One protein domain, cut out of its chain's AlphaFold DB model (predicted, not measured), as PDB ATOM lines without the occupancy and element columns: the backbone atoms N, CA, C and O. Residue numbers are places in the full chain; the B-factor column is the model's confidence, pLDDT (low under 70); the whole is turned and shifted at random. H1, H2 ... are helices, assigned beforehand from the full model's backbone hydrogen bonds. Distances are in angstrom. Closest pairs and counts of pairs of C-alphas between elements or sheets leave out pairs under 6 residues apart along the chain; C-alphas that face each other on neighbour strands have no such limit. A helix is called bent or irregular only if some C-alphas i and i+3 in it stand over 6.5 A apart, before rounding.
ATOM      1  N   MET A  74      26.605 -21.534  51.870       51.66
ATOM      2  CA  MET A  74      26.706 -20.567  50.770       51.66
ATOM      3  C   MET A  74      28.107 -20.500  50.148       51.66
ATOM      4  O   MET A  74      28.241 -20.148  48.982       51.66
ATOM      5  N   LEU A  75      29.153 -20.873  50.892       54.84
ATOM      6  CA  LEU A  75      30.526 -20.872  50.376       54.84
ATOM      7  C   LEU A  75      30.864 -22.151  49.606       54.84
ATOM      8  O   LEU A  75      31.804 -22.148  48.822       54.84
ATOM      9  N   LEU A  76      30.096 -23.235  49.770       54.38
ATOM     10  CA  LEU A  76      30.307 -24.472  49.006       54.38
ATOM     11  C   LEU A  76      30.150 -24.254  47.501       54.38
ATOM     12  O   LEU A  76      30.874 -24.879  46.734       54.38
ATOM     13  N   ASP A  77      29.250 -23.358  47.091       60.16
ATOM     14  CA  ASP A  77      29.027 -23.054  45.678       60.16
ATOM     15  C   ASP A  77      30.198 -22.294  45.051       60.16
ATOM     16  O   ASP A  77      30.523 -22.543  43.894       60.16
ATOM     17  N   LYS A  78      30.880 -21.440  45.828       60.25
ATOM     18  CA  LYS A  78      32.057 -20.683  45.375       60.25
ATOM     19  C   LYS A  78      33.243 -21.593  45.036       60.25
ATOM     20  O   LYS A  78      34.027 -21.271  44.153       60.25
ATOM     21  N   TRP A  79      33.338 -22.743  45.705       62.41
ATOM     22  CA  TRP A  79      34.454 -23.691  45.576       62.41
ATOM     23  C   TRP A  79      34.021 -25.055  45.029       62.41
ATOM     24  O   TRP A  79      34.693 -26.073  45.258       62.41
ATOM     25  N   LYS A  80      32.872 -25.100  44.338       65.94
ATOM     26  CA  LYS A  80      32.462 -26.264  43.544       65.94
ATOM     27  C   LYS A  80      33.557 -26.607  42.535       65.94
ATOM     28  O   LYS A  80      34.419 -25.789  42.227       65.94
ATOM     29  N   HIS A  81      33.544 -27.847  42.043       63.41
ATOM     30  CA  HIS A  81      34.436 -28.221  40.951       63.41
ATOM     31  C   HIS A  81      34.278 -27.201  39.825       63.41
ATOM     32  O   HIS A  81      33.160 -26.958  39.375       63.41
ATOM     33  N   HIS A  82      35.391 -26.580  39.433       68.19
ATOM     34  CA  HIS A  82      35.417 -25.583  38.371       68.19
ATOM     35  C   HIS A  82      35.265 -26.257  37.001       68.19
ATOM     36  O   HIS A  82      36.174 -26.285  36.173       68.19
ATOM     37  N   GLU A  83      34.125 -26.902  36.798       63.50
ATOM     38  CA  GLU A  83      33.778 -27.574  35.557       63.50
ATOM     39  C   GLU A  83      33.458 -26.520  34.488       63.50
ATOM     40  O   GLU A  83      32.765 -25.541  34.748       63.50
ATOM     41  N   GLY A  84      33.985 -26.707  33.276       67.25
ATOM     42  CA  GLY A  84      33.658 -25.860  32.121       67.25
ATOM     43  C   GLY A  84      34.489 -24.582  31.945       67.25
ATOM     44  O   GLY A  84      34.319 -23.899  30.941       67.25
ATOM     45  N   HIS A  85      35.428 -24.276  32.844       79.19
ATOM     46  CA  HIS A  85      36.262 -23.062  32.768       79.19
ATOM     47  C   HIS A  85      37.687 -23.301  32.226       79.19
ATOM     48  O   HIS A  85      38.507 -22.385  32.165       79.19
ATOM     49  N   GLY A  86      37.978 -24.523  31.773       84.56
ATOM     50  CA  GLY A  86      39.258 -24.890  31.168       84.56
ATOM     51  C   GLY A  86      40.350 -25.225  32.187       84.56
ATOM     52  O   GLY A  86      40.074 -25.641  33.311       84.56
ATOM     53  N   LEU A  87      41.609 -25.100  31.765       86.00
ATOM     54  CA  LEU A  87      42.781 -25.481  32.556       86.00
ATOM     55  C   LEU A  87      43.452 -24.257  33.179       86.00
ATOM     56  O   LEU A  87      43.555 -23.202  32.552       86.00
ATOM     57  N   CYS A  88      43.942 -24.418  34.407       87.12
ATOM     58  CA  CYS A  88      44.639 -23.379  35.157       87.12
ATOM     59  C   CYS A  88      45.881 -22.909  34.403       87.12
ATOM     60  O   CYS A  88      46.739 -23.724  34.047       87.12
ATOM     61  N   ARG A  89      45.990 -21.592  34.201       82.06
ATOM     62  CA  ARG A  89      47.175 -20.952  33.603       82.06
ATOM     63  C   ARG A  89      48.409 -21.083  34.493       82.06
ATOM     64  O   ARG A  89      49.498 -21.291  33.977       82.06
ATOM     65  N   GLY A  90      48.192 -21.038  35.808       81.94
ATOM     66  CA  GLY A  90      49.238 -21.082  36.820       81.94
ATOM     67  C   GLY A  90      50.068 -19.797  36.883       81.94
ATOM     68  O   GLY A  90      50.090 -19.014  35.939       81.94
ATOM     69  N   VAL A  91      50.676 -19.543  38.046       76.25
ATOM     70  CA  VAL A  91      51.432 -18.297  38.309       76.25
ATOM     71  C   VAL A  91      52.825 -18.382  37.695       76.25
ATOM     72  O   VAL A  91      53.206 -17.506  36.930       76.25
ATOM     73  N   ASP A  92      53.516 -19.496  37.936       73.38
ATOM     74  CA  ASP A  92      54.903 -19.725  37.502       73.38
ATOM     75  C   ASP A  92      55.028 -20.956  36.584       73.38
ATOM     76  O   ASP A  92      56.114 -21.488  36.366       73.38
ATOM     77  N   GLY A  93      53.896 -21.455  36.080       74.38
ATOM     78  CA  GLY A  93      53.809 -22.673  35.277       74.38
ATOM     79  C   GLY A  93      52.529 -23.465  35.533       74.38
ATOM     80  O   GLY A  93      51.756 -23.163  36.443       74.38
ATOM     81  N   ASP A  94      52.308 -24.498  34.721       73.25
ATOM     82  CA  ASP A  94      51.113 -25.338  34.779       73.25
ATOM     83  C   ASP A  94      50.907 -25.955  36.173       73.25
ATOM     84  O   ASP A  94      51.694 -26.785  36.619       73.25
ATOM     85  N   CYS A  95      49.802 -25.613  36.845       75.38
ATOM     86  CA  CYS A  95      49.454 -26.220  38.130       75.38
ATOM     87  C   CYS A  95      49.032 -27.681  37.917       75.38
ATOM     88  O   CYS A  95      47.984 -27.933  37.316       75.38
ATOM     89  N   ARG A  96      49.830 -28.640  38.395       75.38
ATOM     90  CA  ARG A  96      49.581 -30.079  38.211       75.38
ATOM     91  C   ARG A  96      48.906 -30.693  39.434       75.38
ATOM     92  O   ARG A  96      49.499 -30.778  40.505       75.38
ATOM     93  N   MET A  97      47.674 -31.163  39.265       69.12
ATOM     94  CA  MET A  97      46.887 -31.822  40.309       69.12
ATOM     95  C   MET A  97      46.848 -33.338  40.099       69.12
ATOM     96  O   MET A  97      46.707 -33.835  38.980       69.12
ATOM     97  N   GLY A  98      46.897 -34.083  41.203       62.03
ATOM     98  CA  GLY A  98      46.753 -35.534  41.221       62.03
ATOM     99  C   GLY A  98      48.023 -36.304  40.856       62.03
ATOM    100  O   GLY A  98      49.005 -35.771  40.342       62.03
ATOM    101  N   SER A  99      47.987 -37.615  41.098       57.88
ATOM    102  CA  SER A  99      49.098 -38.535  40.811       57.88
ATOM    103  C   SER A  99      49.446 -38.625  39.323       57.88
ATOM    104  O   SER A  99      50.577 -38.949  38.985       57.88
ATOM    105  N   CYS A 100      48.497 -38.307  38.441       64.44
ATOM    106  CA  CYS A 100      48.681 -38.323  36.989       64.44
ATOM    107  C   CYS A 100      49.313 -37.031  36.434       64.44
ATOM    108  O   CYS A 100      49.566 -36.963  35.237       64.44
ATOM    109  N   GLY A 101      49.544 -36.005  37.266       67.12
ATOM    110  CA  GLY A 101      50.193 -34.758  36.844       67.12
ATOM    111  C   GLY A 101      49.383 -33.913  35.850       67.12
ATOM    112  O   GLY A 101      49.951 -33.062  35.169       67.12
ATOM    113  N   GLY A 102      48.072 -34.150  35.747       76.69
ATOM    114  CA  GLY A 102      47.186 -33.386  34.872       76.69
ATOM    115  C   GLY A 102      47.029 -31.942  35.350       76.69
ATOM    116  O   GLY A 102      47.124 -31.656  36.544       76.69
ATOM    117  N   ARG A 103      46.778 -31.015  34.421       79.56
ATOM    118  CA  ARG A 103      46.555 -29.606  34.771       79.56
ATOM    119  C   ARG A 103      45.291 -29.445  35.616       79.56
ATOM    120  O   ARG A 103      44.267 -30.071  35.346       79.56
ATOM    121  N   ALA A 104      45.371 -28.590  36.627       81.06
ATOM    122  CA  ALA A 104      44.256 -28.248  37.493       81.06
ATOM    123  C   ALA A 104      43.125 -27.596  36.681       81.06
ATOM    124  O   ALA A 104      43.421 -26.776  35.806       81.06
ATOM    125  N   PRO A 105      41.847 -27.879  36.981       82.94
ATOM    126  CA  PRO A 105      40.753 -27.094  36.425       82.94
ATOM    127  C   PRO A 105      40.857 -25.640  36.916       82.94
ATOM    128  O   PRO A 105      41.123 -25.388  38.096       82.94
ATOM    129  N   ALA A 106      40.704 -24.692  35.995       85.75
ATOM    130  CA  ALA A 106      40.617 -23.265  36.301       85.75
ATOM    131  C   ALA A 106      39.204 -22.910  36.747       85.75
ATOM    132  O   ALA A 106      38.274 -23.502  36.227       85.75
ATOM    133  N   GLY A 107      39.044 -21.915  37.620       82.69
ATOM    134  CA  GLY A 107      37.769 -21.239  37.854       82.69
ATOM    135  C   GLY A 107      37.467 -20.142  36.832       82.69
ATOM    136  O   GLY A 107      38.223 -19.958  35.875       82.69
ATOM    137  N   PRO A 108      36.398 -19.352  37.044       81.62
ATOM    138  CA  PRO A 108      35.999 -18.264  36.145       81.62
ATOM    139  C   PRO A 108      37.105 -17.233  35.881       81.62
ATOM    140  O   PRO A 108      37.132 -16.598  34.832       81.62
ATOM    141  N   SER A 109      38.036 -17.080  36.824       82.25
ATOM    142  CA  SER A 109      39.191 -16.189  36.712       82.25
ATOM    143  C   SER A 109      40.293 -16.719  35.780       82.25
ATOM    144  O   SER A 109      41.220 -15.980  35.455       82.25
ATOM    145  N   GLY A 110      40.230 -17.982  35.344       84.94
ATOM    146  CA  GLY A 110      41.305 -18.656  34.604       84.94
ATOM    147  C   GLY A 110      42.396 -19.264  35.499       84.94
ATOM    148  O   GLY A 110      43.378 -19.819  34.993       84.94
ATOM    149  N   TRP A 111      42.215 -19.197  36.820       87.44
ATOM    150  CA  TRP A 111      43.138 -19.698  37.839       87.44
ATOM    151  C   TRP A 111      42.453 -20.762  38.695       87.44
ATOM    152  O   TRP A 111      41.248 -20.692  38.923       87.44
ATOM    153  N   CYS A 112      43.201 -21.755  39.170       86.75
ATOM    154  CA  CYS A 112      42.691 -22.678  40.182       86.75
ATOM    155  C   CYS A 112      42.712 -22.023  41.571       86.75
ATOM    156  O   CYS A 112      43.431 -21.049  41.792       86.75
ATOM    157  N   ASP A 113      42.002 -22.632  42.522       85.06
ATOM    158  CA  ASP A 113      41.926 -22.207  43.929       85.06
ATOM    159  C   ASP A 113      43.295 -21.926  44.575       85.06
ATOM    160  O   ASP A 113      43.418 -21.044  45.413       85.06
ATOM    161  N   LEU A 114      44.338 -22.675  44.192       87.56
ATOM    162  CA  LEU A 114      45.687 -22.520  44.750       87.56
ATOM    163  C   LEU A 114      46.525 -21.445  44.050       87.56
ATOM    164  O   LEU A 114      47.510 -20.978  44.612       87.56
ATOM    165  N   CYS A 115      46.178 -21.086  42.815       88.25
ATOM    166  CA  CYS A 115      46.863 -20.030  42.073       88.25
ATOM    167  C   CYS A 115      46.149 -18.679  42.195       88.25
ATOM    168  O   CYS A 115      46.777 -17.649  41.969       88.25
ATOM    169  N   ASN A 116      44.866 -18.662  42.566       88.44
ATOM    170  CA  ASN A 116      44.176 -17.431  42.917       88.44
ATOM    171  C   ASN A 116      44.530 -17.027  44.355       88.44
ATOM    172  O   ASN A 116      43.818 -17.351  45.300       88.44
ATOM    173  N   LEU A 117      45.653 -16.330  44.527       87.19
ATOM    174  CA  LEU A 117      46.188 -15.985  45.850       87.19
ATOM    175  C   LEU A 117      45.177 -15.217  46.726       87.19
ATOM    176  O   LEU A 117      45.106 -15.450  47.931       87.19
ATOM    177  N   ASN A 118      44.320 -14.393  46.118       88.62
ATOM    178  CA  ASN A 118      43.275 -13.631  46.816       88.62
ATOM    179  C   ASN A 118      42.268 -14.514  47.569       88.62
ATOM    180  O   ASN A 118      41.672 -14.085  48.555       88.62
ATOM    181  N   ASP A 119      42.088 -15.750  47.112       87.56
ATOM    182  CA  ASP A 119      41.124 -16.700  47.653       87.56
ATOM    183  C   ASP A 119      41.699 -17.530  48.818       87.56
ATOM    184  O   ASP A 119      40.947 -18.152  49.574       87.56
ATOM    185  N   ILE A 120      43.023 -17.525  49.012       90.38
ATOM    186  CA  ILE A 120      43.720 -18.362  50.002       90.38
ATOM    187  C   ILE A 120      43.278 -18.080  51.448       90.38
ATOM    188  O   ILE A 120      42.984 -19.051  52.155       90.38
ATOM    189  N   PRO A 121      43.169 -16.819  51.921       90.00
ATOM    190  CA  PRO A 121      42.701 -16.555  53.282       90.00
ATOM    191  C   PRO A 121      41.281 -17.087  53.514       90.00
ATOM    192  O   PRO A 121      40.996 -17.725  54.529       90.00
ATOM    193  N   GLU A 122      40.385 -16.893  52.547       88.75
ATOM    194  CA  GLU A 122      39.005 -17.366  52.640       88.75
ATOM    195  C   GLU A 122      38.938 -18.902  52.631       88.75
ATOM    196  O   GLU A 122      38.257 -19.506  53.468       88.75
ATOM    197  N   LEU A 123      39.719 -19.555  51.764       86.62
ATOM    198  CA  LEU A 123      39.872 -21.011  51.723       86.62
ATOM    199  C   LEU A 123      40.431 -21.586  53.031       86.62
ATOM    200  O   LEU A 123      40.040 -22.689  53.434       86.62
ATOM    201  N   HIS A 124      41.331 -20.862  53.699       89.62
ATOM    202  CA  HIS A 124      41.911 -21.279  54.970       89.62
ATOM    203  C   HIS A 124      40.907 -21.170  56.125       89.62
ATOM    204  O   HIS A 124      40.637 -22.164  56.810       89.62
ATOM    205  N   TYR A 125      40.332 -19.981  56.327       87.44
ATOM    206  CA  TYR A 125      39.507 -19.690  57.501       87.44
ATOM    207  C   TYR A 125      38.062 -20.168  57.356       87.44
ATOM    208  O   TYR A 125      37.469 -20.643  58.325       87.44
ATOM    209  N   GLN A 126      37.490 -20.077  56.155       84.81
ATOM    210  CA  GLN A 126      36.075 -20.371  55.907       84.81
ATOM    211  C   GLN A 126      35.874 -21.672  55.121       84.81
ATOM    212  O   GLN A 126      34.836 -22.320  55.253       84.81
ATOM    213  N   GLY A 127      36.887 -22.118  54.372       76.56
ATOM    214  CA  GLY A 127      36.835 -23.329  53.548       76.56
ATOM    215  C   GLY A 127      36.871 -24.659  54.314       76.56
ATOM    216  O   GLY A 127      36.978 -25.717  53.698       76.56
ATOM    217  N   GLY A 128      36.825 -24.656  55.650       79.62
ATOM    218  CA  GLY A 128      36.672 -25.877  56.452       79.62
ATOM    219  C   GLY A 128      37.784 -26.924  56.271       79.62
ATOM    220  O   GLY A 128      37.543 -28.114  56.473       79.62
ATOM    221  N   GLY A 129      38.995 -26.501  55.892       82.50
ATOM    222  CA  GLY A 129      40.124 -27.393  55.586       82.50
ATOM    223  C   GLY A 129      40.285 -27.742  54.102       82.50
ATOM    224  O   GLY A 129      41.134 -28.570  53.766       82.50
ATOM    225  N   ARG A 130      39.513 -27.106  53.210       85.62
ATOM    226  CA  ARG A 130      39.634 -27.242  51.751       85.62
ATOM    227  C   ARG A 130      41.043 -26.932  51.252       85.62
ATOM    228  O   ARG A 130      41.564 -27.724  50.474       85.62
ATOM    229  N   LEU A 131      41.678 -25.863  51.742       90.06
ATOM    230  CA  LEU A 131      43.051 -25.504  51.367       90.06
ATOM    231  C   LEU A 131      44.026 -26.667  51.602       90.06
ATOM    232  O   LEU A 131      44.712 -27.112  50.687       90.06
ATOM    233  N   THR A 132      44.017 -27.239  52.809       90.12
ATOM    234  CA  THR A 132      44.853 -28.401  53.144       90.12
ATOM    235  C   THR A 132      44.530 -29.607  52.256       90.12
ATOM    236  O   THR A 132      45.430 -30.349  51.874       90.12
ATOM    237  N   HIS A 133      43.257 -29.824  51.915       87.50
ATOM    238  CA  HIS A 133      42.860 -30.917  51.029       87.50
ATOM    239  C   HIS A 133      43.396 -30.738  49.605       87.50
ATOM    240  O   HIS A 133      43.909 -31.696  49.036       87.50
ATOM    241  N   LEU A 134      43.306 -29.527  49.049       86.94
ATOM    242  CA  LEU A 134      43.845 -29.198  47.728       86.94
ATOM    243  C   LEU A 134      45.364 -29.397  47.692       86.94
ATOM    244  O   LEU A 134      45.874 -30.076  46.806       86.94
ATOM    245  N   LEU A 135      46.078 -28.911  48.711       90.38
ATOM    246  CA  LEU A 135      47.526 -29.107  48.830       90.38
ATOM    247  C   LEU A 135      47.915 -30.593  48.934       90.38
ATOM    248  O   LEU A 135      48.945 -30.998  48.406       90.38
ATOM    249  N   LEU A 136      47.086 -31.431  49.567       88.19
ATOM    250  CA  LEU A 136      47.294 -32.886  49.633       88.19
ATOM    251  C   LEU A 136      46.979 -33.625  48.323       88.19
ATOM    252  O   LEU A 136      47.329 -34.801  48.212       88.19
ATOM    253  N   GLN A 137      46.275 -32.994  47.381       85.00
ATOM    254  CA  GLN A 137      45.999 -33.558  46.054       85.00
ATOM    255  C   GLN A 137      47.111 -33.253  45.047       85.00
ATOM    256  O   GLN A 137      47.197 -33.939  44.029       85.00
ATOM    257  N   LEU A 138      47.942 -32.246  45.314       82.19
ATOM    258  CA  LEU A 138      49.121 -31.945  44.513       82.19
ATOM    259  C   LEU A 138      50.216 -33.002  44.709       82.19
ATOM    260  O   LEU A 138      50.277 -33.691  45.731       82.19
ATOM    261  N   GLN A 139      51.110 -33.100  43.722       80.75
ATOM    262  CA  GLN A 139      52.394 -33.774  43.917       80.75
ATOM    263  C   GLN A 139      53.207 -33.050  45.001       80.75
ATOM    264  O   GLN A 139      52.992 -31.869  45.259       80.75
ATOM    265  N   GLU A 140      54.137 -33.752  45.651       84.38
ATOM    266  CA  GLU A 140      54.862 -33.202  46.802       84.38
ATOM    267  C   GLU A 140      55.633 -31.919  46.454       84.38
ATOM    268  O   GLU A 140      55.439 -30.907  47.127       84.38
ATOM    269  N   SER A 141      56.371 -31.912  45.342       84.44
ATOM    270  CA  SER A 141      57.077 -30.727  44.835       84.44
ATOM    271  C   SER A 141      56.140 -29.549  44.547       84.44
ATOM    272  O   SER A 141      56.404 -28.419  44.949       84.44
ATOM    273  N   GLU A 142      55.003 -29.810  43.900       84.94
ATOM    274  CA  GLU A 142      53.990 -28.791  43.598       84.94
ATOM    275  C   GLU A 142      53.347 -28.236  44.873       84.94
ATOM    276  O   GLU A 142      53.057 -27.042  44.970       84.94
ATOM    277  N   SER A 143      53.146 -29.095  45.875       88.88
ATOM    278  CA  SER A 143      52.586 -28.702  47.164       88.88
ATOM    279  C   SER A 143      53.533 -27.795  47.950       88.88
ATOM    280  O   SER A 143      53.081 -26.821  48.546       88.88
ATOM    281  N   GLU A 144      54.842 -28.053  47.895       90.06
ATOM    282  CA  GLU A 144      55.861 -27.199  48.510       90.06
ATOM    283  C   GLU A 144      55.966 -25.847  47.802       90.06
ATOM    284  O   GLU A 144      55.993 -24.812  48.466       90.06
ATOM    285  N   LEU A 145      55.925 -25.831  46.466       88.19
ATOM    286  CA  LEU A 145      55.886 -24.588  45.690       88.19
ATOM    287  C   LEU A 145      54.630 -23.762  45.987       88.19
ATOM    288  O   LEU A 145      54.693 -22.535  46.045       88.19
ATOM    289  N   ALA A 146      53.472 -24.402  46.149       89.50
ATOM    290  CA  ALA A 146      52.244 -23.714  46.541       89.50
ATOM    291  C   ALA A 146      52.348 -23.145  47.967       89.50
ATOM    292  O   ALA A 146      51.983 -21.998  48.194       89.50
ATOM    293  N   LEU A 147      52.896 -23.912  48.914       93.56
ATOM    294  CA  LEU A 147      53.114 -23.457  50.290       93.56
ATOM    295  C   LEU A 147      54.083 -22.277  50.367       93.56
ATOM    296  O   LEU A 147      53.801 -21.325  51.088       93.56
ATOM    297  N   LYS A 148      55.181 -22.318  49.607       92.12
ATOM    298  CA  LYS A 148      56.143 -21.217  49.530       92.12
ATOM    299  C   LYS A 148      55.491 -19.943  48.986       92.12
ATOM    300  O   LYS A 148      55.675 -18.876  49.544       92.12
ATOM    301  N   ARG A 149      54.640 -20.055  47.963       89.88
ATOM    302  CA  ARG A 149      53.882 -18.903  47.442       89.88
ATOM    303  C   ARG A 149      52.924 -18.307  48.470       89.88
ATOM    304  O   ARG A 149      52.791 -17.092  48.543       89.88
ATOM    305  N   ILE A 150      52.253 -19.148  49.254       92.75
ATOM    306  CA  ILE A 150      51.380 -18.679  50.339       92.75
ATOM    307  C   ILE A 150      52.208 -17.953  51.405       92.75
ATOM    308  O   ILE A 150      51.792 -16.900  51.871       92.75
ATOM    309  N   GLU A 151      53.376 -18.487  51.753       94.81
ATOM    310  CA  GLU A 151      54.306 -17.870  52.702       94.81
ATOM    311  C   GLU A 151      54.842 -16.520  52.207       94.81
ATOM    312  O   GLU A 151      54.811 -15.549  52.957       94.81
ATOM    313  N   ASP A 152      55.262 -16.444  50.942       92.25
ATOM    314  CA  ASP A 152      55.898 -15.258  50.360       92.25
ATOM    315  C   ASP A 152      54.893 -14.129  50.053       92.25
ATOM    316  O   ASP A 152      55.249 -12.950  50.116       92.25
ATOM    317  N   HIS A 153      53.645 -14.462  49.700       90.88
ATOM    318  CA  HIS A 153      52.683 -13.484  49.173       90.88
ATOM    319  C   HIS A 153      51.420 -13.278  50.009       90.88
ATOM    320  O   HIS A 153      50.747 -12.268  49.810       90.88
ATOM    321  N   ILE A 154      51.061 -14.215  50.890       93.44
ATOM    322  CA  ILE A 154      49.808 -14.152  51.653       93.44
ATOM    323  C   ILE A 154      50.075 -14.043  53.149       93.44
ATOM    324  O   ILE A 154      49.818 -12.996  53.735       93.44
ATOM    325  N   ASP A 155      50.525 -15.133  53.767       93.31
ATOM    326  CA  ASP A 155      50.708 -15.231  55.212       93.31
ATOM    327  C   ASP A 155      51.552 -16.469  55.564       93.31
ATOM    328  O   ASP A 155      51.185 -17.616  55.264       93.31
ATOM    329  N   ALA A 156      52.677 -16.236  56.242       94.19
ATOM    330  CA  ALA A 156      53.581 -17.281  56.709       94.19
ATOM    331  C   ALA A 156      52.924 -18.224  57.736       94.19
ATOM    332  O   ALA A 156      53.207 -19.426  57.734       94.19
ATOM    333  N   ASP A 157      52.001 -17.726  58.565       94.94
ATOM    334  CA  ASP A 157      51.317 -18.529  59.581       94.94
ATOM    335  C   ASP A 157      50.343 -19.521  58.933       94.94
ATOM    336  O   ASP A 157      50.288 -20.694  59.319       94.94
ATOM    337  N   ILE A 158      49.631 -19.092  57.883       93.88
ATOM    338  CA  ILE A 158      48.751 -19.971  57.096       93.88
ATOM    339  C   ILE A 158      49.568 -21.096  56.451       93.88
ATOM    340  O   ILE A 158      49.160 -22.266  56.486       93.88
ATOM    341  N   ALA A 159      50.728 -20.767  55.877       94.81
ATOM    342  CA  ALA A 159      51.618 -21.757  55.279       94.81
ATOM    343  C   ALA A 159      52.141 -22.755  56.328       94.81
ATOM    344  O   ALA A 159      52.083 -23.972  56.107       94.81
ATOM    345  N   ALA A 160      52.585 -22.273  57.491       95.38
ATOM    346  CA  ALA A 160      53.069 -23.109  58.587       95.38
ATOM    347  C   ALA A 160      51.981 -24.057  59.124       95.38
ATOM    348  O   ALA A 160      52.224 -25.261  59.278       95.38
ATOM    349  N   GLU A 161      50.761 -23.558  59.333       94.44
ATOM    350  CA  GLU A 161      49.635 -24.380  59.772       94.44
ATOM    351  C   GLU A 161      49.275 -25.449  58.724       94.44
ATOM    352  O   GLU A 161      49.019 -26.615  59.060       94.44
ATOM    353  N   CYS A 162      49.295 -25.089  57.438       93.88
ATOM    354  CA  CYS A 162      49.052 -26.040  56.359       93.88
ATOM    355  C   CYS A 162      50.116 -27.145  56.323       93.88
ATOM    356  O   CYS A 162      49.735 -28.319  56.254       93.88
ATOM    357  N   ARG A 163      51.411 -26.815  56.459       94.81
ATOM    358  CA  ARG A 163      52.497 -27.812  56.567       94.81
ATOM    359  C   ARG A 163      52.242 -28.794  57.706       94.81
ATOM    360  O   ARG A 163      52.254 -30.008  57.501       94.81
ATOM    361  N   GLU A 164      51.935 -28.286  58.896       94.56
ATOM    362  CA  GLU A 164      51.706 -29.115  60.082       94.56
ATOM    363  C   GLU A 164      50.477 -30.032  59.916       94.56
ATOM    364  O   GLU A 164      50.495 -31.212  60.293       94.56
ATOM    365  N   ARG A 165      49.394 -29.539  59.302       92.31
ATOM    366  CA  ARG A 165      48.198 -30.345  58.995       92.31
ATOM    367  C   ARG A 165      48.457 -31.398  57.915       92.31
ATOM    368  O   ARG A 165      47.967 -32.530  58.038       92.31
ATOM    369  N   MET A 166      49.212 -31.057  56.872       92.50
ATOM    370  CA  MET A 166      49.602 -31.990  55.815       92.50
ATOM    371  C   MET A 166      50.471 -33.110  56.373       92.50
ATOM    372  O   MET A 166      50.152 -34.281  56.163       92.50
ATOM    373  N   GLU A 167      51.480 -32.772  57.173       91.50
ATOM    374  CA  GLU A 167      52.384 -33.738  57.791       91.50
ATOM    375  C   GLU A 167      51.625 -34.699  58.713       91.50
ATOM    376  O   GLU A 167      51.736 -35.923  58.603       91.50
ATOM    377  N   ARG A 168      50.732 -34.173  59.562       89.62
ATOM    378  CA  ARG A 168      49.833 -35.008  60.377       89.62
ATOM    379  C   ARG A 168      48.975 -35.941  59.523       89.62
ATOM    380  O   ARG A 168      48.705 -37.072  59.935       89.62
ATOM    381  N   THR A 169      48.528 -35.498  58.351       87.81
ATOM    382  CA  THR A 169      47.696 -36.308  57.451       87.81
ATOM    383  C   THR A 169      48.510 -37.386  56.739       87.81
ATOM    384  O   THR A 169      48.067 -38.536  56.691       87.81
ATOM    385  N   ARG A 170      49.721 -37.066  56.273       85.88
ATOM    386  CA  ARG A 170      50.665 -38.029  55.689       85.88
ATOM    387  C   ARG A 170      51.058 -39.098  56.709       85.88
ATOM    388  O   ARG A 170      50.858 -40.282  56.441       85.88
ATOM    389  N   LYS A 171      51.431 -38.709  57.937       85.31
ATOM    390  CA  LYS A 171      51.699 -39.647  59.050       85.31
ATOM    391  C   LYS A 171      50.527 -40.588  59.335       85.31
ATOM    392  O   LYS A 171      50.725 -41.759  59.645       85.31
ATOM    393  N   ARG A 172      49.283 -40.106  59.223       79.38
ATOM    394  CA  ARG A 172      48.081 -40.943  59.413       79.38
ATOM    395  C   ARG A 172      47.866 -41.963  58.296       79.38
ATOM    396  O   ARG A 172      47.238 -42.985  58.584       79.38
ATOM    397  N   ARG A 173      48.323 -41.659  57.076       74.81
ATOM    398  CA  ARG A 173      48.220 -42.496  55.868       74.81
ATOM    399  C   ARG A 173      49.429 -43.410  55.655       74.81
ATOM    400  O   ARG A 173      49.336 -44.319  54.838       74.81
ATOM    401  N   ALA A 174      50.533 -43.190  56.371       75.00
ATOM    402  CA  ALA A 174      51.737 -44.004  56.262       75.00
ATOM    403  C   ALA A 174      51.421 -45.499  56.446       75.00
ATOM    404  O   ALA A 174      50.788 -45.891  57.430       75.00
TER     405      ALA A 174
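AT A GLANCE: This is residues 74 to 174 of the 294 residues of the protein "Pif1 protein" of Symbiodinium sp. CCMP2592 (UniProt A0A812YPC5). Two antiparallel helices, H3 and H4, lie side by side as a hairpin, with the shorter H2 crossing them and H1 set crosswise near one end of H3; a long winding stretch without named elements, residues 74 to 116, makes the other part of the body. H4 lies on the side of the helices away from that stretch. The printed part has 101 residues with four named helices, H1 to H4 in chain order, and no named strand; it is all helix by class, though under half of the residues, 49 of 101, are in named elements. It is compact, with a radius of gyration of the C-alphas of 12.8 A, and rounded, with spans of 35 by 31 by 25 A.

HOW THE PARTS SIT: Within residues 74 to 116, residues 96 to 97 pair with residues 102 to 103, antiparallel, in a short pairing. H1, residues 117 to 125, touches H2, residues 130 to 137; their closest C-alphas, those of Leu 123 and Leu 131, are 5.5 A apart, and their lines are only just about perpendicular, at 71 degrees. H2 and H3, residues 140 to 153, form a helical hairpin that only just touches, with 3 pairs of C-alphas within 8 A; H3 does so with residues 143 to 146 alone. Their closest C-alphas, those of Leu 135 and Ser 143, are 5.3 A apart, and they run opposite ways at a steep tilt of 35.3 degrees, only just past shallow. H1 and H3 only just touch, and only at their ends, with 3 pairs of C-alphas within 8 A; the closest, those of Leu 117 and Ile 150, are 7.4 A apart, and the lines are about perpendicular, at 82 degrees. H3 and H4, residues 156 to 173, form the second helical hairpin and touch, opposite ways at a shallow tilt of 21 degrees; the closest C-alphas, those of Glu 151 and Ala 159, are 5.4 A apart. H4 touches H2 with residues 162 to 166 alone, the same way at a steep tilt of 54 degrees; the closest C-alphas, those of Thr 132 and Cys 162, are 5.8 A apart. Every O i to N i+4 pair is within hydrogen-bond range in H2, H3 and H4; in H1 3 of 5 are.

IN THESE COORDINATES: H1 begins at C-alpha 117, (46.188, -15.985, 45.850), and is irregular, with C-alphas 118 and 121 7.1 A apart; it is 13.9 A long. H2 is 10.6 A long, H3 20.0 A and H4 25.8 A. H4 ends at C-alpha 173, (48.220, -42.496, 55.868).

THE WHOLE: The C-alphas farthest apart, those of Pro 108 and Ala 174, are 36.3 A apart. The printed part has no cut, and the three links between helices are tight. The mean pLDDT of the printed part is 82.5; residues 74 to 84 and 97 to 101 are under 70.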